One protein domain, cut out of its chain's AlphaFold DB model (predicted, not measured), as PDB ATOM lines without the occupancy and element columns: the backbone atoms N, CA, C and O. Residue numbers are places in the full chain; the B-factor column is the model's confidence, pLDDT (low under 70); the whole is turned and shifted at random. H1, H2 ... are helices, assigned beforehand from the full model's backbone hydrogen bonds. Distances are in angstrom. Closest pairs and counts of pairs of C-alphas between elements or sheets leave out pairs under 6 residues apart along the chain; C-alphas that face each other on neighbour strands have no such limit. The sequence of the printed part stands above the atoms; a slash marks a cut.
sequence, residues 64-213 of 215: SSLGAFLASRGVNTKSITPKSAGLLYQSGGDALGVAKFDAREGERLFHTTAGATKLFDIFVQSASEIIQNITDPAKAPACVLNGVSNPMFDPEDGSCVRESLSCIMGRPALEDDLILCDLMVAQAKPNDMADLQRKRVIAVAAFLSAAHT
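AT A GLANCE: This is residues 64 to 213 of the 215 residues of an uncharacterized protein of Polyangiaceae bacterium (UniProt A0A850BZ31). Two long helices, H3 and H6, cross in the core; H2 packs on H3 with H1 nearby, H4 and H5 pack on H6, and the loop of residues 92 to 112 reaches out at one end. The 150 printed residues have six named helices, H1 to H6 in order, and no named strand: all helix. The whole is compact, radius of gyration of the C-alphas 16.0 A, spanning 54 by 35 by 30 A.

HOW THE PARTS SIT: H3, residues 113 to 133, touches H6, residues 193 to 212, at a steep tilt of 54 degrees; the closest C-alphas, of Val 124 and Ala 205, are 4.9 A apart. H2, residues 85 to 91, forms a hairpin with H3, closest C-alphas Ala 85 and Gln 125, 4.9 A. H6 also touches H4, residues 162 to 169, closest C-alphas Met 169 and Ala 211, 5.2 A. H5, residues 175 to 186, forms a hairpin with H6, closest C-alphas Val 185 and Lys 199, 5.2 A. H1, residues 64 to 72, is close to but not clearly touching H3, closest C-alphas Leu 70 and Ser 126, 7.5 A. Every O i to N i+4 pair is within hydrogen-bond range except in H3, 15 of 17.

IN THESE COORDINATES: H3 is 29.7 A long, H6 28.5 A. H1 begins at C-alpha 64 (-9.124, 50.349, 76.853); H6 ends at C-alpha 212 (-6.329, 37.599, 82.483).

THE WHOLE: The printed part has no cut; links H1 to H2, H2 to H3 and H3 to H4 are long. No printed residue is under 70 in pLDDT.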
ATOM      1  N   SER A  64      -8.538  50.358  78.197       95.69
ATOM      2  CA  SER A  64      -9.124  50.349  76.853       95.69
ATOM      3  C   SER A  64      -9.176  48.937  76.263       95.69
ATOM      4  O   SER A  64     -10.211  48.533  75.731       95.69
ATOM      5  N   SER A  65      -8.099  48.162  76.415       95.38
ATOM      6  CA  SER A  65      -8.026  46.767  75.975       95.38
ATOM      7  C   SER A  65      -9.015  45.876  76.720       95.38
ATOM      8  O   SER A  65      -9.638  45.030  76.092       95.38
ATOM      9  N   LEU A  66      -9.232  46.096  78.021       95.81
ATOM     10  CA  LEU A  66     -10.256  45.395  78.797       95.81
ATOM     11  C   LEU A  66     -11.652  45.698  78.241       95.81
ATOM     12  O   LEU A  66     -12.443  44.785  78.026       95.81
ATOM     13  N   GLY A  67     -11.941  46.967  77.941       97.44
ATOM     14  CA  GLY A  67     -13.205  47.361  77.318       97.44
ATOM     15  C   GLY A  67     -13.431  46.686  75.963       97.44
ATOM     16  O   GLY A  67     -14.507  46.144  75.713       97.44
ATOM     17  N   ALA A  68     -12.409  46.671  75.103       97.31
ATOM     18  CA  ALA A  68     -12.461  46.001  73.805       97.31
ATOM     19  C   ALA A  68     -12.616  44.477  73.947       97.31
ATOM     20  O   ALA A  68     -13.436  43.869  73.259       97.31
ATOM     21  N   PHE A  69     -11.877  43.873  74.877       96.38
ATOM     22  CA  PHE A  69     -11.946  42.452  75.196       96.38
ATOM     23  C   PHE A  69     -13.368  42.042  75.597       96.38
ATOM     24  O   PHE A  69     -13.927  41.133  74.979       96.38
ATOM     25  N   LEU A  70     -13.969  42.748  76.560       97.56
ATOM     26  CA  LEU A  70     -15.325  42.487  77.051       97.56
ATOM     27  C   LEU A  70     -16.364  42.667  75.938       97.56
ATOM     28  O   LEU A  70     -17.180  41.778  75.699       97.56
ATOM     29  N   ALA A  71     -16.296  43.785  75.208       98.12
ATOM     30  CA  ALA A  71     -17.227  44.073  74.121       98.12
ATOM     31  C   ALA A  71     -17.169  43.010  73.012       98.12
ATOM     32  O   ALA A  71     -18.204  42.549  72.545       98.12
ATOM     33  N   SER A  72     -15.967  42.560  72.638       96.94
ATOM     34  CA  SER A  72     -15.779  41.538  71.596       96.94
ATOM     35  C   SER A  72     -16.306  40.144  71.962       96.94
ATOM     36  O   SER A  72     -16.416  39.287  71.085       96.94
ATOM     37  N   ARG A  73     -16.645  39.922  73.238       97.06
ATOM     38  CA  ARG A  73     -17.220  38.684  73.795       97.06
ATOM     39  C   ARG A  73     -18.694  38.847  74.186       97.06
ATOM     40  O   ARG A  73     -19.241  38.001  74.882       97.06
ATOM     41  N   GLY A  74     -19.342  39.923  73.734       97.12
ATOM     42  CA  GLY A  74     -20.778  40.133  73.917       97.12
ATOM     43  C   GLY A  74     -21.180  40.850  75.202       97.12
ATOM     44  O   GLY A  74     -22.356  40.816  75.549       97.12
ATOM     45  N   VAL A  75     -20.256  41.510  75.905       98.19
ATOM     46  CA  VAL A  75     -20.577  42.300  77.107       98.19
ATOM     47  C   VAL A  75     -20.937  43.735  76.729       98.19
ATOM     48  O   VAL A  75     -20.188  44.415  76.021       98.19
ATOM     49  N   ASN A  76     -22.042  44.258  77.262       97.62
ATOM     50  CA  ASN A  76     -22.407  45.659  77.095       97.62
ATOM     51  C   ASN A  76     -21.626  46.563  78.065       97.62
ATOM     52  O   ASN A  76     -22.104  46.936  79.140       97.62
ATOM     53  N   THR A  77     -20.438  46.997  77.645       97.06
ATOM     54  CA  THR A  77     -19.557  47.885  78.428       97.06
ATOM     55  C   THR A  77     -20.129  49.281  78.690       97.06
ATOM     56  O   THR A  77     -19.603  50.001  79.534       97.06
ATOM     57  N   LYS A  78     -21.218  49.658  78.007       97.31
ATOM     58  CA  LYS A  78     -21.910  50.946  78.169       97.31
ATOM     59  C   LYS A  78     -23.115  50.867  79.105       97.31
ATOM     60  O   LYS A  78     -23.765  51.881  79.346       97.31
ATOM     61  N   SER A  79     -23.447  49.681  79.616       97.06
ATOM     62  CA  SER A  79     -24.580  49.512  80.523       97.06
ATOM     63  C   SER A  79     -24.398  50.343  81.794       97.06
ATOM     64  O   SER A  79     -23.339  50.315  82.415       97.06
ATOM     65  N   ILE A  80     -25.444  51.069  82.184       96.06
ATOM     66  CA  ILE A  80     -25.522  51.805  83.460       96.06
ATOM     67  C   ILE A  80     -26.437  51.102  84.469       96.06
ATOM     68  O   ILE A  80     -26.688  51.619  85.556       96.06
ATOM     69  N   THR A  81     -26.956  49.924  84.114       96.25
ATOM     70  CA  THR A  81     -27.835  49.143  84.985       96.25
ATOM     71  C   THR A  81     -27.087  48.778  86.270       96.25
ATOM     72  O   THR A  81     -25.928  48.346  86.188       96.25
ATOM     73  N   PRO A  82     -27.715  48.913  87.455       93.88
ATOM     74  CA  PRO A  82     -27.102  48.518  88.715       93.88
ATOM     75  C   PRO A  82     -26.551  47.094  88.655       93.88
ATOM     76  O   PRO A  82     -27.230  46.181  88.188       93.88
ATOM     77  N   LYS A  83     -25.319  46.914  89.144       89.31
ATOM     78  CA  LYS A  83     -24.587  45.636  89.133       89.31
ATOM     79  C   LYS A  83     -24.294  45.075  87.732       89.31
ATOM     80  O   LYS A  83     -23.925  43.919  87.629       89.31
ATOM     81  N   SER A  84     -24.423  45.827  86.644       96.25
ATOM     82  CA  SER A  84     -23.965  45.337  85.332       96.25
ATOM     83  C   SER A  84     -22.437  45.342  85.218       96.25
ATOM     84  O   SER A  84     -21.760  46.130  85.884       96.25
ATOM     85  N   ALA A  85     -21.893  44.507  84.328       96.94
ATOM     86  CA  ALA A  85     -20.472  44.538  83.994       96.94
ATOM     87  C   ALA A  85     -20.051  45.905  83.436       96.94
ATOM     88  O   ALA A  85     -19.023  46.448  83.837       96.94
ATOM     89  N   GLY A  86     -20.885  46.501  82.575       97.31
ATOM     90  CA  GLY A  86     -20.653  47.838  82.027       97.31
ATOM     91  C   GLY A  86     -20.551  48.925  83.096       97.31
ATOM     92  O   GLY A  86     -19.663  49.772  83.015       97.31
ATOM     93  N   LEU A  87     -21.392  48.881  84.134       97.69
ATOM     94  CA  LEU A  87     -21.317  49.847  85.231       97.69
ATOM     95  C   LEU A  87     -20.037  49.652  86.050       97.69
ATOM     96  O   LEU A  87     -19.374  50.632  86.389       97.69
ATOM     97  N   LEU A  88     -19.671  48.404  86.361       97.19
ATOM     98  CA  LEU A  88     -18.442  48.093  87.099       97.19
ATOM     99  C   LEU A  88     -17.177  48.482  86.330       97.19
ATOM    100  O   LEU A  88     -16.241  48.990  86.943       97.19
ATOM    101  N   TYR A  89     -17.164  48.288  85.011       97.56
ATOM    102  CA  TYR A  89     -16.087  48.733  84.131       97.56
ATOM    103  C   TYR A  89     -15.957  50.260  84.161       97.56
ATOM    104  O   TYR A  89     -14.913  50.773  84.553       97.56
ATOM    105  N   GLN A  90     -17.042  50.980  83.859       96.44
ATOM    106  CA  GLN A  90     -17.047  52.446  83.772       96.44
ATOM    107  C   GLN A  90     -16.720  53.133  85.106       96.44
ATOM    108  O   GLN A  90     -15.977  54.109  85.135       96.44
ATOM    109  N   SER A  91     -17.258  52.622  86.217       95.50
ATOM    110  CA  SER A  91     -17.005  53.170  87.560       95.50
ATOM    111  C   SER A  91     -15.698  52.677  88.187       95.50
ATOM    112  O   SER A  91     -15.275  53.186  89.221       95.50
ATOM    113  N   GLY A  92     -15.052  51.673  87.591       94.38
ATOM    114  CA  GLY A  92     -13.879  51.008  88.151       94.38
ATOM    115  C   GLY A  92     -12.545  51.653  87.799       94.38
ATOM    116  O   GLY A  92     -11.521  51.112  88.210       94.38
ATOM    117  N   GLY A  93     -12.532  52.770  87.063       93.38
ATOM    118  CA  GLY A  93     -11.314  53.376  86.514       93.38
ATOM    119  C   GLY A  93     -10.206  53.612  87.546       93.38
ATOM    120  O   GLY A  93      -9.058  53.244  87.303       93.38
ATOM    121  N   ASP A  94     -10.553  54.119  88.730       91.94
ATOM    122  CA  ASP A  94      -9.593  54.339  89.821       91.94
ATOM    123  C   ASP A  94      -8.953  53.036  90.318       91.94
ATOM    124  O   ASP A  94      -7.733  52.947  90.463       91.94
ATOM    125  N   ALA A  95      -9.765  51.998  90.543       93.69
ATOM    126  CA  ALA A  95      -9.284  50.695  91.000       93.69
ATOM    127  C   ALA A  95      -8.452  49.989  89.918       93.69
ATOM    128  O   ALA A  95      -7.421  49.389  90.215       93.69
ATOM    129  N   LEU A  96      -8.868  50.114  88.656       93.50
ATOM    130  CA  LEU A  96      -8.178  49.567  87.487       93.50
ATOM    131  C   LEU A  96      -6.924  50.366  87.103       93.50
ATOM    132  O   LEU A  96      -6.210  49.956  86.186       93.50
ATOM    133  N   GLY A  97      -6.637  51.475  87.794       91.81
ATOM    134  CA  GLY A  97      -5.431  52.273  87.608       91.81
ATOM    135  C   GLY A  97      -5.400  53.053  86.299       91.81
ATOM    136  O   GLY A  97      -4.322  53.177  85.722       91.81
ATOM    137  N   VAL A  98      -6.554  53.531  85.818       94.50
ATOM    138  CA  VAL A  98      -6.666  54.411  84.641       94.50
ATOM    139  C   VAL A  98      -5.824  55.673  84.839       94.50
ATOM    140  O   VAL A  98      -5.724  56.191  85.949       94.50
ATOM    141  N   ALA A  99      -5.221  56.168  83.754       92.56
ATOM    142  CA  ALA A  99      -4.398  57.375  83.778       92.56
ATOM    143  C   ALA A  99      -5.166  58.603  84.307       92.56
ATOM    144  O   ALA A  99      -6.309  58.851  83.916       92.56
ATOM    145  N   LYS A 100      -4.495  59.405  85.140       91.38
ATOM    146  CA  LYS A 100      -4.997  60.668  85.700       91.38
ATOM    147  C   LYS A 100      -4.099  61.813  85.254       91.38
ATOM    148  O   LYS A 100      -3.045  62.069  85.835       91.38
ATOM    149  N   PHE A 101      -4.489  62.484  84.172       89.75
ATOM    150  CA  PHE A 101      -3.667  63.528  83.552       89.75
ATOM    151  C   PHE A 101      -3.531  64.790  84.414       89.75
ATOM    152  O   PHE A 101      -2.497  65.452  84.364       89.75
ATOM    153  N   ASP A 102      -4.537  65.093  85.230       92.19
ATOM    154  CA  ASP A 102      -4.518  66.159  86.234       92.19
ATOM    155  C   ASP A 102      -3.480  65.894  87.335       92.19
ATOM    156  O   ASP A 102      -2.765  66.810  87.742       92.19
ATOM    157  N   ALA A 103      -3.325  64.631  87.737       91.06
ATOM    158  CA  ALA A 103      -2.314  64.180  88.693       91.06
ATOM    159  C   ALA A 103      -0.957  63.827  88.050       91.06
ATOM    160  O   ALA A 103      -0.005  63.512  88.760       91.06
ATOM    161  N   ARG A 104      -0.836  63.898  86.713       90.38
ATOM    162  CA  ARG A 104       0.335  63.430  85.937       90.38
ATOM    163  C   ARG A 104       0.686  61.961  86.200       90.38
ATOM    164  O   ARG A 104       1.850  61.568  86.123       90.38
ATOM    165  N   GLU A 105      -0.325  61.145  86.468       90.50
ATOM    166  CA  GLU A 105      -0.177  59.712  86.686       90.50
ATOM    167  C   GLU A 105      -0.533  58.952  85.407       90.50
ATOM    168  O   GLU A 105      -1.643  59.063  84.877       90.50
ATOM    169  N   GLY A 106       0.423  58.173  84.898       90.62
ATOM    170  CA  GLY A 106       0.174  57.234  83.806       90.62
ATOM    171  C   GLY A 106      -0.697  56.061  84.254       90.62
ATOM    172  O   GLY A 106      -0.837  55.788  85.446       90.62
ATOM    173  N   GLU A 107      -1.263  55.341  83.286       92.62
ATOM    174  CA  GLU A 107      -1.965  54.095  83.584       92.62
ATOM    175  C   GLU A 107      -1.007  53.106  84.265       92.62
ATOM    176  O   GLU A 107       0.131  52.913  83.826       92.62
ATOM    177  N   ARG A 108      -1.459  52.484  85.357       87.12
ATOM    178  CA  ARG A 108      -0.645  51.502  86.086       87.12
ATOM    179  C   ARG A 108      -0.378  50.299  85.191       87.12
ATOM    180  O   ARG A 108      -1.264  49.864  84.479       87.12
ATOM    181  N   LEU A 109       0.816  49.719  85.235       86.06
ATOM    182  CA  LEU A 109       1.133  48.564  84.383       86.06
ATOM    183  C   LEU A 109       0.873  47.220  85.063       86.06
ATOM    184  O   LEU A 109       0.864  46.200  84.390       86.06
ATOM    185  N   PHE A 110       0.635  47.206  86.372       84.94
ATOM    186  CA  PHE A 110       0.484  45.998  87.180       84.94
ATOM    187  C   PHE A 110      -0.801  46.043  88.006       84.94
ATOM    188  O   PHE A 110      -1.344  47.117  88.290       84.94
ATOM    189  N   HIS A 111      -1.294  44.868  88.396       86.00
ATOM    190  CA  HIS A 111      -2.451  44.759  89.276       86.00
ATOM    191  C   HIS A 111      -2.109  45.226  90.693       86.00
ATOM    192  O   HIS A 111      -1.169  44.744  91.316       86.00
ATOM    193  N   THR A 112      -2.913  46.139  91.233       87.56
ATOM    194  CA  THR A 112      -3.065  46.256  92.688       87.56
ATOM    195  C   THR A 112      -4.110  45.252  93.159       87.56
ATOM    196  O   THR A 112      -4.925  44.797  92.356       87.56
ATOM    197  N   THR A 113      -4.169  44.963  94.462       88.75
ATOM    198  CA  THR A 113      -5.247  44.142  95.037       88.75
ATOM    199  C   THR A 113      -6.624  44.683  94.647       88.75
ATOM    200  O   THR A 113      -7.454  43.942  94.137       88.75
ATOM    201  N   ALA A 114      -6.832  46.001  94.763       91.56
ATOM    202  CA  ALA A 114      -8.079  46.644  94.353       91.56
ATOM    203  C   ALA A 114      -8.375  46.476  92.850       91.56
ATOM    204  O   ALA A 114      -9.525  46.257  92.472       91.56
ATOM    205  N   GLY A 115      -7.352  46.552  91.995       92.31
ATOM    206  CA  GLY A 115      -7.491  46.343  90.555       92.31
ATOM    207  C   GLY A 115      -7.818  44.898  90.191       92.31
ATOM    208  O   GLY A 115      -8.672  44.676  89.336       92.31
ATOM    209  N   ALA A 116      -7.193  43.922  90.853       91.56
ATOM    210  CA  ALA A 116      -7.488  42.502  90.671       91.56
ATOM    211  C   ALA A 116      -8.908  42.156  91.147       91.56
ATOM    212  O   ALA A 116      -9.670  41.555  90.395       91.56
ATOM    213  N   THR A 117      -9.314  42.615  92.338       93.44
ATOM    214  CA  THR A 117     -10.682  42.414  92.845       93.44
ATOM    215  C   THR A 117     -11.715  43.065  91.928       93.44
ATOM    216  O   THR A 117     -12.694  42.426  91.559       93.44
ATOM    217  N   LYS A 118     -11.477  44.308  91.481       95.62
ATOM    218  CA  LYS A 118     -12.389  44.979  90.546       95.62
ATOM    219  C   LYS A 118     -12.482  44.237  89.212       95.62
ATOM    220  O   LYS A 118     -13.574  44.145  88.658       95.62
ATOM    221  N   LEU A 119     -11.367  43.724  88.693       95.25
ATOM    222  CA  LEU A 119     -11.364  42.938  87.462       95.25
ATOM    223  C   LEU A 119     -12.173  41.644  87.624       95.25
ATOM    224  O   LEU A 119     -12.998  41.333  86.766       95.25
ATOM    225  N   PHE A 120     -11.998  40.937  88.740       95.44
ATOM    226  CA  PHE A 120     -12.774  39.740  89.042       95.44
ATOM    227  C   PHE A 120     -14.278  40.039  89.144       95.44
ATOM    228  O   PHE A 120     -15.074  39.352  88.505       95.44
ATOM    229  N   ASP A 121     -14.678  41.110  89.841       96.38
ATOM    230  CA  ASP A 121     -16.083  41.541  89.912       96.38
ATOM    231  C   ASP A 121     -16.666  41.805  88.514       96.38
ATOM    232  O   ASP A 121     -17.797  41.418  88.208       96.38
ATOM    233  N   ILE A 122     -15.884  42.454  87.641       97.75
ATOM    234  CA  ILE A 122     -16.270  42.694  86.249       97.75
ATOM    235  C   ILE A 122     -16.468  41.362  85.524       97.75
ATOM    236  O   ILE A 122     -17.484  41.210  84.846       97.75
ATOM    237  N   PHE A 123     -15.565  40.391  85.667       97.69
ATOM    238  CA  PHE A 123     -15.697  39.081  85.022       97.69
ATOM    239  C   PHE A 123     -16.890  38.273  85.532       97.69
ATOM    240  O   PHE A 123     -17.615  37.707  84.715       97.69
ATOM    241  N   VAL A 124     -17.164  38.288  86.837       97.50
ATOM    242  CA  VAL A 124     -18.356  37.647  87.415       97.50
ATOM    243  C   VAL A 124     -19.632  38.232  86.816       97.50
ATOM    244  O   VAL A 124     -20.501  37.486  86.365       97.50
ATOM    245  N   GLN A 125     -19.736  39.560  86.734       97.38
ATOM    246  CA  GLN A 125     -20.920  40.183  86.141       97.38
ATOM    247  C   GLN A 125     -20.983  39.994  84.617       97.38
ATOM    248  O   GLN A 125     -22.074  39.846  84.064       97.38
ATOM    249  N   SER A 126     -19.831  39.925  83.946       98.06
ATOM    250  CA  SER A 126     -19.731  39.726  82.493       98.06
ATOM    251  C   SER A 126     -20.126  38.319  82.063       98.06
ATOM    252  O   SER A 126     -20.697  38.151  80.990       98.06
ATOM    253  N   ALA A 127     -19.844  37.308  82.886       98.19
ATOM    254  CA  ALA A 127     -20.050  35.904  82.547       98.19
ATOM    255  C   ALA A 127     -21.487  35.610  82.092       98.19
ATOM    256  O   ALA A 127     -21.688  34.870  81.135       98.19
ATOM    257  N   SER A 128     -22.488  36.230  82.723       96.12
ATOM    258  CA  SER A 128     -23.889  36.050  82.324       96.12
ATOM    259  C   SER A 128     -24.185  36.565  80.909       96.12
ATOM    260  O   SER A 128     -24.845  35.871  80.138       96.12
ATOM    261  N   GLU A 129     -23.651  37.735  80.546       97.75
ATOM    262  CA  GLU A 129     -23.788  38.314  79.205       97.75
ATOM    263  C   GLU A 129     -23.009  37.494  78.172       97.75
ATOM    264  O   GLU A 129     -23.532  37.219  77.095       97.75
ATOM    265  N   ILE A 130     -21.802  37.034  78.517       98.19
ATOM    266  CA  ILE A 130     -20.983  36.175  77.650       98.19
ATOM    267  C   ILE A 130     -21.732  34.880  77.336       98.19
ATOM    268  O   ILE A 130     -21.928  34.566  76.170       98.19
ATOM    269  N   ILE A 131     -22.219  34.157  78.350       97.81
ATOM    270  CA  ILE A 131     -22.955  32.895  78.153       97.81
ATOM    271  C   ILE A 131     -24.159  33.091  77.220       97.81
ATOM    272  O   ILE A 131     -24.432  32.232  76.388       97.81
ATOM    273  N   GLN A 132     -24.866  34.217  77.345       97.06
ATOM    274  CA  GLN A 132     -26.046  34.519  76.531       97.06
ATOM    275  C   GLN A 132     -25.709  34.951  75.099       97.06
ATOM    276  O   GLN A 132     -26.488  34.681  74.189       97.06
ATOM    277  N   ASN A 133     -24.590  35.649  74.899       97.88
ATOM    278  CA  ASN A 133     -24.280  36.319  73.637       97.88
ATOM    279  C   ASN A 133     -23.178  35.630  72.817       97.88
ATOM    280  O   ASN A 133     -22.997  35.999  71.661       97.88
ATOM    281  N   ILE A 134     -22.453  34.648  73.367       96.94
ATOM    282  CA  ILE A 134     -21.297  34.010  72.706       96.94
ATOM    283  C   ILE A 134     -21.645  33.309  71.384       96.94
ATOM    284  O   ILE A 134     -20.804  33.220  70.492       96.94
ATOM    285  N   THR A 135     -22.892  32.859  71.234       96.62
ATOM    286  CA  THR A 135     -23.403  32.215  70.016       96.62
ATOM    287  C   THR A 135     -23.812  33.200  68.923       96.62
ATOM    288  O   THR A 135     -24.089  32.768  67.808       96.62
ATOM    289  N   ASP A 136     -23.882  34.500  69.224       95.94
ATOM    290  CA  ASP A 136     -24.317  35.546  68.299       95.94
ATOM    291  C   ASP A 136     -23.087  36.237  67.677       95.94
ATOM    292  O   ASP A 136     -22.422  37.029  68.358       95.94
ATOM    293  N   PRO A 137     -22.783  36.005  66.383       94.56
ATOM    294  CA  PRO A 137     -21.614  36.584  65.718       94.56
ATOM    295  C   PRO A 137     -21.594  38.116  65.710       94.56
ATOM    296  O   PRO A 137     -20.524  38.717  65.621       94.56
ATOM    297  N   ALA A 138     -22.762  38.765  65.793       95.06
ATOM    298  CA  ALA A 138     -22.850  40.221  65.828       95.06
ATOM    299  C   ALA A 138     -22.497  40.787  67.210       95.06
ATOM    300  O   ALA A 138     -22.038  41.926  67.307       95.06
ATOM    301  N   LYS A 139     -22.700  40.007  68.278       96.31
ATOM    302  CA  LYS A 139     -22.415  40.425  69.656       96.31
ATOM    303  C   LYS A 139     -21.056  39.949  70.149       96.31
ATOM    304  O   LYS A 139     -20.370  40.711  70.821       96.31
ATOM    305  N   ALA A 140     -20.661  38.721  69.821       97.06
ATOM    306  CA  ALA A 140     -19.400  38.115  70.237       97.06
ATOM    307  C   ALA A 140     -18.497  37.780  69.032       97.06
ATOM    308  O   ALA A 140     -18.139  36.617  68.825       97.06
ATOM    309  N   PRO A 141     -18.089  38.779  68.225       95.81
ATOM    310  CA  PRO A 141     -17.332  38.541  66.995       95.81
ATOM    311  C   PRO A 141     -15.973  37.871  67.233       95.81
ATOM    312  O   PRO A 141     -15.480  37.173  66.352       95.81
ATOM    313  N   ALA A 142     -15.364  38.035  68.416       94.56
ATOM    314  CA  ALA A 142     -14.101  37.366  68.739       94.56
ATOM    315  C   ALA A 142     -14.252  35.850  68.958       94.56
ATOM    316  O   ALA A 142     -13.250  35.142  68.915       94.56
ATOM    317  N   CYS A 143     -15.476  35.358  69.186       96.06
ATOM    318  CA  CYS A 143     -15.763  33.939  69.409       96.06
ATOM    319  C   CYS A 143     -16.285  33.216  68.165       96.06
ATOM    320  O   CYS A 143     -16.698  32.062  68.250       96.06
ATOM    321  N   VAL A 144     -16.252  33.873  67.004       94.50
ATOM    322  CA  VAL A 144     -16.528  33.238  65.716       94.50
ATOM    323  C   VAL A 144     -15.249  32.541  65.248       94.50
ATOM    324  O   VAL A 144     -14.369  33.161  64.650       94.50
ATOM    325  N   LEU A 145     -15.123  31.245  65.524       87.62
ATOM    326  CA  LEU A 145     -13.972  30.440  65.120       87.62
ATOM    327  C   LEU A 145     -14.298  29.710  63.818       87.62
ATOM    328  O   LEU A 145     -15.262  28.956  63.740       87.62
ATOM    329  N   ASN A 146     -13.510  29.954  62.768       87.12
ATOM    330  CA  ASN A 146     -13.732  29.379  61.433       87.12
ATOM    331  C   ASN A 146     -15.153  29.621  60.879       87.12
ATOM    332  O   ASN A 146     -15.707  28.782  60.175       87.12
ATOM    333  N   GLY A 147     -15.751  30.774  61.203       88.50
ATOM    334  CA  GLY A 147     -17.110  31.124  60.776       88.50
ATOM    335  C   GLY A 147     -18.228  30.491  61.611       88.50
ATOM    336  O   GLY A 147     -19.395  30.683  61.281       88.50
ATOM    337  N   VAL A 148     -17.892  29.768  62.682       93.00
ATOM    338  CA  VAL A 148     -18.848  29.094  63.567       93.00
ATOM    339  C   VAL A 148     -18.771  29.697  64.968       93.00
ATOM    340  O   VAL A 148     -17.688  29.916  65.506       93.00
ATOM    341  N   SER A 149     -19.935  29.957  65.560       93.62
ATOM    342  CA  SER A 149     -20.073  30.321  66.970       93.62
ATOM    343  C   SER A 149     -20.708  29.161  67.718       93.62
ATOM    344  O   SER A 149     -21.757  28.664  67.309       93.62
ATOM    345  N   ASN A 150     -20.083  28.748  68.815       96.06
ATOM    346  CA  ASN A 150     -20.550  27.648  69.650       96.06
ATOM    347  C   ASN A 150     -21.081  28.176  70.993       96.06
ATOM    348  O   ASN A 150     -20.697  29.269  71.421       96.06
ATOM    349  N   PRO A 151     -21.990  27.450  71.667       97.12
ATOM    350  CA  PRO A 151     -22.448  27.833  72.997       97.12
ATOM    351  C   PRO A 151     -21.341  27.634  74.032       97.12
ATOM    352  O   PRO A 151     -20.415  26.863  73.814       97.12
ATOM    353  N   MET A 152     -21.415  28.329  75.170       97.12
ATOM    354  CA  MET A 152     -20.442  28.124  76.257       97.12
ATOM    355  C   MET A 152     -20.541  26.717  76.859       97.12
ATOM    356  O   MET A 152     -19.530  26.119  77.215       97.12
ATOM    357  N   PHE A 153     -21.770  26.205  76.943       97.69
ATOM    358  CA  PHE A 153     -22.084  24.876  77.443       97.69
ATOM    359  C   PHE A 153     -22.902  24.138  76.395       97.69
ATOM    360  O   PHE A 153     -23.805  24.736  75.799       97.69
ATOM    361  N   ASP A 154     -22.597  22.866  76.190       95.75
ATOM    362  CA  ASP A 154     -23.319  21.997  75.282       95.75
ATOM    363  C   ASP A 154     -24.802  21.909  75.704       95.75
ATOM    364  O   ASP A 154     -25.114  21.814  76.899       95.75
ATOM    365  N   PRO A 155     -25.752  22.036  74.763       92.81
ATOM    366  CA  PRO A 155     -27.173  22.030  75.086       92.81
ATOM    367  C   PRO A 155     -27.717  20.641  75.455       92.81
ATOM    368  O   PRO A 155     -28.790  20.578  76.058       92.81
ATOM    369  N   GLU A 156     -27.030  19.556  75.092       92.19
ATOM    370  CA  GLU A 156     -27.453  18.174  75.328       92.19
ATOM    371  C   GLU A 156     -26.997  17.669  76.698       92.19
ATOM    372  O   GLU A 156     -27.828  17.201  77.481       92.19
ATOM    373  N   ASP A 157     -25.705  17.786  77.014       91.00
ATOM    374  CA  ASP A 157     -25.128  17.247  78.256       91.00
ATOM    375  C   ASP A 157     -24.680  18.320  79.263       91.00
ATOM    376  O   ASP A 157     -24.467  18.027  80.441       91.00
ATOM    377  N   GLY A 158     -24.620  19.586  78.842       92.69
ATOM    378  CA  GLY A 158     -24.223  20.702  79.693       92.69
ATOM    379  C   GLY A 158     -22.718  20.847  79.913       92.69
ATOM    380  O   GLY A 158     -22.352  21.720  80.710       92.69
ATOM    381  N   SER A 159     -21.890  20.045  79.237       95.38
ATOM    382  CA  SER A 159     -20.425  20.114  79.268       95.38
ATOM    383  C   SER A 159     -19.900  21.422  78.681       95.38
ATOM    384  O   SER A 159     -20.584  22.120  77.932       95.38
ATOM    385  N   CYS A 160     -18.686  21.811  79.044       97.62
ATOM    386  CA  CYS A 160     -18.037  22.993  78.507       97.62
ATOM    387  C   CYS A 160     -17.568  22.760  77.070       97.62
ATOM    388  O   CYS A 160     -16.880  21.791  76.762       97.62
ATOM    389  N   VAL A 161     -17.875  23.702  76.179       97.69
ATOM    390  CA  VAL A 161     -17.471  23.593  74.772       97.69
ATOM    391  C   VAL A 161     -16.073  24.171  74.576       97.69
ATOM    392  O   VAL A 161     -15.817  25.337  74.900       97.69
ATOM    393  N   ARG A 162     -15.161  23.376  73.999       96.94
ATOM    394  CA  ARG A 162     -13.738  23.730  73.834       96.94
ATOM    395  C   ARG A 162     -13.534  25.045  73.103       96.94
ATOM    396  O   ARG A 162     -12.706  25.851  73.519       96.94
ATOM    397  N   GLU A 163     -14.259  25.273  72.019       96.38
ATOM    398  CA  GLU A 163     -14.150  26.465  71.179       96.38
ATOM    399  C   GLU A 163     -14.515  27.728  71.961       96.38
ATOM    400  O   GLU A 163     -13.796  28.729  71.923       96.38
ATOM    401  N   SER A 164     -15.604  27.663  72.722       96.75
ATOM    402  CA  SER A 164     -16.101  28.765  73.544       96.75
ATOM    403  C   SER A 164     -15.178  29.054  74.722       96.75
ATOM    404  O   SER A 164     -14.852  30.217  74.981       96.75
ATOM    405  N   LEU A 165     -14.689  28.001  75.383       96.81
ATOM    406  CA  LEU A 165     -13.700  28.107  76.453       96.81
ATOM    407  C   LEU A 165     -12.388  28.717  75.929       96.81
ATOM    408  O   LEU A 165     -11.864  29.673  76.500       96.81
ATOM    409  N   SER A 166     -11.925  28.261  74.764       95.62
ATOM    410  CA  SER A 166     -10.746  28.819  74.088       95.62
ATOM    411  C   SER A 166     -10.926  30.304  73.758       95.62
ATOM    412  O   SER A 166      -9.996  31.096  73.924       95.62
ATOM    413  N   CYS A 167     -12.125  30.721  73.330       95.50
ATOM    414  CA  CYS A 167     -12.403  32.128  73.038       95.50
ATOM    415  C   CYS A 167     -12.223  33.034  74.269       95.50
ATOM    416  O   CYS A 167     -11.599  34.103  74.182       95.50
ATOM    417  N   ILE A 168     -12.775  32.642  75.423       95.44
ATOM    418  CA  ILE A 168     -12.693  33.468  76.638       95.44
ATOM    419  C   ILE A 168     -11.288  33.473  77.239       95.44
ATOM    420  O   ILE A 168     -10.844  34.514  77.727       95.44
ATOM    421  N   MET A 169     -10.565  32.360  77.122       94.00
ATOM    422  CA  MET A 169      -9.184  32.244  77.583       94.00
ATOM    423  C   MET A 169      -8.186  32.932  76.645       94.00
ATOM    424  O   MET A 169      -7.101  33.310  77.068       94.00
ATOM    425  N   GLY A 170      -8.526  33.102  75.363       90.81
ATOM    426  CA  GLY A 170      -7.624  33.680  74.362       90.81
ATOM    427  C   GLY A 170      -6.474  32.752  73.946       90.81
ATOM    428  O   GLY A 170      -5.597  33.169  73.192       90.81
ATOM    429  N   ARG A 171      -6.492  31.496  74.403       91.81
ATOM    430  CA  ARG A 171      -5.596  30.408  74.001       91.81
ATOM    431  C   ARG A 171      -6.421  29.147  73.736       91.81
ATOM    432  O   ARG A 171      -7.506  29.030  74.301       91.81
ATOM    433  N   PRO A 172      -5.929  28.196  72.927       94.00
ATOM    434  CA  PRO A 172      -6.563  26.888  72.823       94.00
ATOM    435  C   PRO A 172      -6.718  26.257  74.213       94.00
ATOM    436  O   PRO A 172      -5.739  26.148  74.959       94.00
ATOM    437  N   ALA A 173      -7.946  25.884  74.564       96.00
ATOM    438  CA  ALA A 173      -8.239  25.157  75.789       96.00
ATOM    439  C   ALA A 173      -7.661  23.741  75.686       96.00
ATOM    440  O   ALA A 173      -7.879  23.034  74.693       96.00
ATOM    441  N   LEU A 174      -6.913  23.345  76.710       96.75
ATOM    442  CA  LEU A 174      -6.362  22.010  76.891       96.75
ATOM    443  C   LEU A 174      -7.440  21.057  77.414       96.75
ATOM    444  O   LEU A 174      -8.553  21.464  77.738       96.75
ATOM    445  N   GLU A 175      -7.121  19.767  77.471       97.44
ATOM    446  CA  GLU A 175      -8.027  18.777  78.066       97.44
ATOM    447  C   GLU A 175      -8.286  19.058  79.549       97.44
ATOM    448  O   GLU A 175      -9.430  19.046  79.988       97.44
ATOM    449  N   ASP A 176      -7.242  19.419  80.296       97.62
ATOM    450  CA  ASP A 176      -7.363  19.730  81.722       97.62
ATOM    451  C   ASP A 176      -8.246  20.963  81.979       97.62
ATOM    452  O   ASP A 176      -8.978  21.001  82.968       97.62
ATOM    453  N   ASP A 177      -8.239  21.946  81.065       97.50
ATOM    454  CA  ASP A 177      -9.126  23.112  81.147       97.50
ATOM    455  C   ASP A 177     -10.602  22.684  81.015       97.50
ATOM    456  O   ASP A 177     -11.462  23.163  81.755       97.50
ATOM    457  N   LEU A 178     -10.908  21.754  80.104       97.88
ATOM    458  CA  LEU A 178     -12.264  21.220  79.943       97.88
ATOM    459  C   LEU A 178     -12.701  20.410  81.157       97.88
ATOM    460  O   LEU A 178     -13.768  20.677  81.704       97.88
ATOM    461  N   ILE A 179     -11.848  19.495  81.624       98.06
ATOM    462  CA  ILE A 179     -12.121  18.681  82.813       98.06
ATOM    463  C   ILE A 179     -12.415  19.587  84.008       98.06
ATOM    464  O   ILE A 179     -13.394  19.374  84.721       98.06
ATOM    465  N   LEU A 180     -11.604  20.626  84.228       97.94
ATOM    466  CA  LEU A 180     -11.833  21.571  85.313       97.94
ATOM    467  C   LEU A 180     -13.155  22.330  85.132       97.94
ATOM    468  O   LEU A 180     -13.912  22.466  86.093       97.94
ATOM    469  N   CYS A 181     -13.455  22.794  83.920       98.19
ATOM    470  CA  CYS A 181     -14.704  23.489  83.622       98.19
ATOM    471  C   CYS A 181     -15.932  22.612  83.912       98.19
ATOM    472  O   CYS A 181     -16.838  23.038  84.636       98.19
ATOM    473  N   ASP A 182     -15.915  21.364  83.452       98.12
ATOM    474  CA  ASP A 182     -16.980  20.392  83.693       98.12
ATOM    475  C   ASP A 182     -17.116  20.069  85.178       98.12
ATOM    476  O   ASP A 182     -18.225  20.065  85.715       98.12
ATOM    477  N   LEU A 183     -15.998  19.887  85.888       97.75
ATOM    478  CA  LEU A 183     -15.996  19.666  87.334       97.75
ATOM    479  C   LEU A 183     -16.621  20.839  88.091       97.75
ATOM    480  O   LEU A 183     -17.391  20.610  89.025       97.75
ATOM    481  N   MET A 184     -16.329  22.084  87.701       97.38
ATOM    482  CA  MET A 184     -16.914  23.278  88.319       97.38
ATOM    483  C   MET A 184     -18.431  23.342  88.123       97.38
ATOM    484  O   MET A 184     -19.155  23.687  89.063       97.38
ATOM    485  N   VAL A 185     -18.919  23.001  86.928       96.81
ATOM    486  CA  VAL A 185     -20.355  22.963  86.613       96.81
ATOM    487  C   VAL A 185     -21.043  21.797  87.326       96.81
ATOM    488  O   VAL A 185     -22.126  21.983  87.883       96.81
ATOM    489  N   ALA A 186     -20.395  20.633  87.410       96.12
ATOM    490  CA  ALA A 186     -20.903  19.435  88.081       96.12
ATOM    491  C   ALA A 186     -21.077  19.602  89.601       96.12
ATOM    492  O   ALA A 186     -21.814  18.838  90.219       96.12
ATOM    493  N   GLN A 187     -20.469  20.628  90.215       96.38
ATOM    494  CA  GLN A 187     -20.748  21.001  91.611       96.38
ATOM    495  C   GLN A 187     -22.159  21.583  91.821       96.38
ATOM    496  O   GLN A 187     -22.499  21.957  92.948       96.38
ATOM    497  N   ALA A 188     -22.955  21.740  90.762       96.69
ATOM    498  CA  ALA A 188     -24.337  22.176  90.869       96.69
ATOM    499  C   ALA A 188     -25.194  21.128  91.588       96.69
ATOM    500  O   ALA A 188     -25.070  19.922  91.368       96.69
ATOM    501  N   LYS A 189     -26.113  21.591  92.433       96.25
ATOM    502  CA  LYS A 189     -27.083  20.707  93.084       96.25
ATOM    503  C   LYS A 189     -28.001  20.056  92.037       96.25
ATOM    504  O   LYS A 189     -28.558  20.770  91.196       96.25
ATOM    505  N   PRO A 190     -28.236  18.731  92.106       93.31
ATOM    506  CA  PRO A 190     -29.156  18.057  91.196       93.31
ATOM    507  C   PRO A 190     -30.545  18.704  91.216       93.31
ATOM    508  O   PRO A 190     -31.097  18.961  92.285       93.31
ATOM    509  N   ASN A 191     -31.118  18.934  90.031       91.81
ATOM    510  CA  ASN A 191     -32.429  19.566  89.820       91.81
ATOM    511  C   ASN A 191     -32.563  21.030  90.298       91.81
ATOM    512  O   ASN A 191     -33.680  21.550  90.334       91.81
ATOM    513  N   ASP A 192     -31.468  21.727  90.625       96.19
ATOM    514  CA  ASP A 192     -31.482  23.159  90.947       96.19
ATOM    515  C   ASP A 192     -30.925  23.985  89.778       96.19
ATOM    516  O   ASP A 192     -29.721  24.216  89.646       96.19
ATOM    517  N   MET A 193     -31.824  24.462  88.913       93.81
ATOM    518  CA  MET A 193     -31.448  25.266  87.743       93.81
ATOM    519  C   MET A 193     -30.819  26.614  88.114       93.81
ATOM    520  O   MET A 193     -30.000  27.141  87.358       93.81
ATOM    521  N   ALA A 194     -31.185  27.186  89.263       96.12
ATOM    522  CA  ALA A 194     -30.611  28.448  89.714       96.12
ATOM    523  C   ALA A 194     -29.173  28.242  90.198       96.12
ATOM    524  O   ALA A 194     -28.305  29.068  89.909       96.12
ATOM    525  N   ASP A 195     -28.907  27.142  90.903       96.94
ATOM    526  CA  ASP A 195     -27.555  26.763  91.305       96.94
ATOM    527  C   ASP A 195     -26.692  26.399  90.093       96.94
ATOM    528  O   ASP A 195     -25.592  26.933  89.964       96.94
ATOM    529  N   LEU A 196     -27.220  25.624  89.138       95.94
ATOM    530  CA  LEU A 196     -26.531  25.323  87.878       95.94
ATOM    531  C   LEU A 196     -26.105  26.599  87.147       95.94
ATOM    532  O   LEU A 196     -24.946  26.737  86.750       95.94
ATOM    533  N   GLN A 197     -27.009  27.574  87.019       95.81
ATOM    534  CA  GLN A 197     -26.680  28.841  86.373       95.81
ATOM    535  C   GLN A 197     -25.597  29.617  87.137       95.81
ATOM    536  O   GLN A 197     -24.725  30.223  86.513       95.81
ATOM    537  N   ARG A 198     -25.602  29.586  88.476       96.62
ATOM    538  CA  ARG A 198     -24.538  30.200  89.287       96.62
ATOM    539  C   ARG A 198     -23.198  29.501  89.080       96.62
ATOM    540  O   ARG A 198     -22.195  30.192  88.931       96.62
ATOM    541  N   LYS A 199     -23.163  28.167  89.029       97.38
ATOM    542  CA  LYS A 199     -21.930  27.406  88.768       97.38
ATOM    543  C   LYS A 199     -21.361  27.700  87.387       97.38
ATOM    544  O   LYS A 199     -20.170  27.958  87.281       97.38
ATOM    545  N   ARG A 200     -22.214  27.786  86.364       97.62
ATOM    546  CA  ARG A 200     -21.831  28.210  85.007       97.62
ATOM    547  C   ARG A 200     -21.218  29.611  84.981       97.62
ATOM    548  O   ARG A 200     -20.169  29.813  84.378       97.62
ATOM    549  N   VAL A 201     -21.841  30.570  85.669       97.75
ATOM    550  CA  VAL A 201     -21.312  31.939  85.812       97.75
ATOM    551  C   VAL A 201     -19.946  31.936  86.502       97.75
ATOM    552  O   VAL A 201     -19.019  32.578  86.013       97.75
ATOM    553  N   ILE A 202     -19.803  31.194  87.602       97.56
ATOM    554  CA  ILE A 202     -18.542  31.101  88.350       97.56
ATOM    555  C   ILE A 202     -17.450  30.429  87.511       97.56
ATOM    556  O   ILE A 202     -16.327  30.917  87.516       97.56
ATOM    557  N   ALA A 203     -17.765  29.364  86.769       97.94
ATOM    558  CA  ALA A 203     -16.817  28.688  85.885       97.94
ATOM    559  C   ALA A 203     -16.248  29.656  84.839       97.94
ATOM    560  O   ALA A 203     -15.039  29.860  84.776       97.94
ATOM    561  N   VAL A 204     -17.116  30.352  84.098       98.19
ATOM    562  CA  VAL A 204     -16.687  31.343  83.097       98.19
ATOM    563  C   VAL A 204     -15.861  32.463  83.732       98.19
ATOM    564  O   VAL A 204     -14.819  32.836  83.196       98.19
ATOM    565  N   ALA A 205     -16.290  32.990  84.880       97.81
ATOM    566  CA  ALA A 205     -15.566  34.049  85.577       97.81
ATOM    567  C   ALA A 205     -14.186  33.595  86.081       97.81
ATOM    568  O   ALA A 205     -13.232  34.365  86.005       97.81
ATOM    569  N   ALA A 206     -14.065  32.354  86.556       96.56
ATOM    570  CA  ALA A 206     -12.801  31.788  87.011       96.56
ATOM    571  C   ALA A 206     -11.812  31.615  85.856       96.56
ATOM    572  O   ALA A 206     -10.672  32.044  85.987       96.56
ATOM    573  N   PHE A 207     -12.251  31.086  84.709       97.19
ATOM    574  CA  PHE A 207     -11.395  30.975  83.521       97.19
ATOM    575  C   PHE A 207     -10.995  32.334  82.952       97.19
ATOM    576  O   PHE A 207      -9.850  32.514  82.548       97.19
ATOM    577  N   LEU A 208     -11.906  33.313  82.957       95.88
ATOM    578  CA  LEU A 208     -11.560  34.692  82.618       95.88
ATOM    579  C   LEU A 208     -10.515  35.247  83.586       95.88
ATOM    580  O   LEU A 208      -9.533  35.826  83.142       95.88
ATOM    581  N   SER A 209     -10.689  35.055  84.893       94.06
ATOM    582  CA  SER A 209      -9.696  35.510  85.864       94.06
ATOM    583  C   SER A 209      -8.354  34.833  85.618       94.06
ATOM    584  O   SER A 209      -7.388  35.529  85.363       94.06
ATOM    585  N   ALA A 210      -8.297  33.502  85.585       91.56
ATOM    586  CA  ALA A 210      -7.056  32.753  85.391       91.56
ATOM    587  C   ALA A 210      -6.332  33.106  84.079       91.56
ATOM    588  O   ALA A 210      -5.110  33.137  84.034       91.56
ATOM    589  N   ALA A 211      -7.068  33.414  83.006       90.69
ATOM    590  CA  ALA A 211      -6.463  33.811  81.737       90.69
ATOM    591  C   ALA A 211      -5.955  35.265  81.715       90.69
ATOM    592  O   ALA A 211      -5.092  35.597  80.902       90.69
ATOM    593  N   HIS A 212      -6.505  36.139  82.566       87.25
ATOM    594  CA  HIS A 212      -6.329  37.599  82.483       87.25
ATOM    595  C   HIS A 212      -5.791  38.238  83.770       87.25
ATOM    596  O   HIS A 212      -5.618  39.456  83.838       87.25
ATOM    597  N   THR A 213      -5.506  37.420  84.776       83.06
ATOM    598  CA  THR A 213      -4.687  37.706  85.950       83.06
ATOM    599  C   THR A 213      -3.594  36.652  85.967       83.06
ATOM    600  O   THR A 213      -3.904  35.481  85.800       83.06
TER     601      THR A 213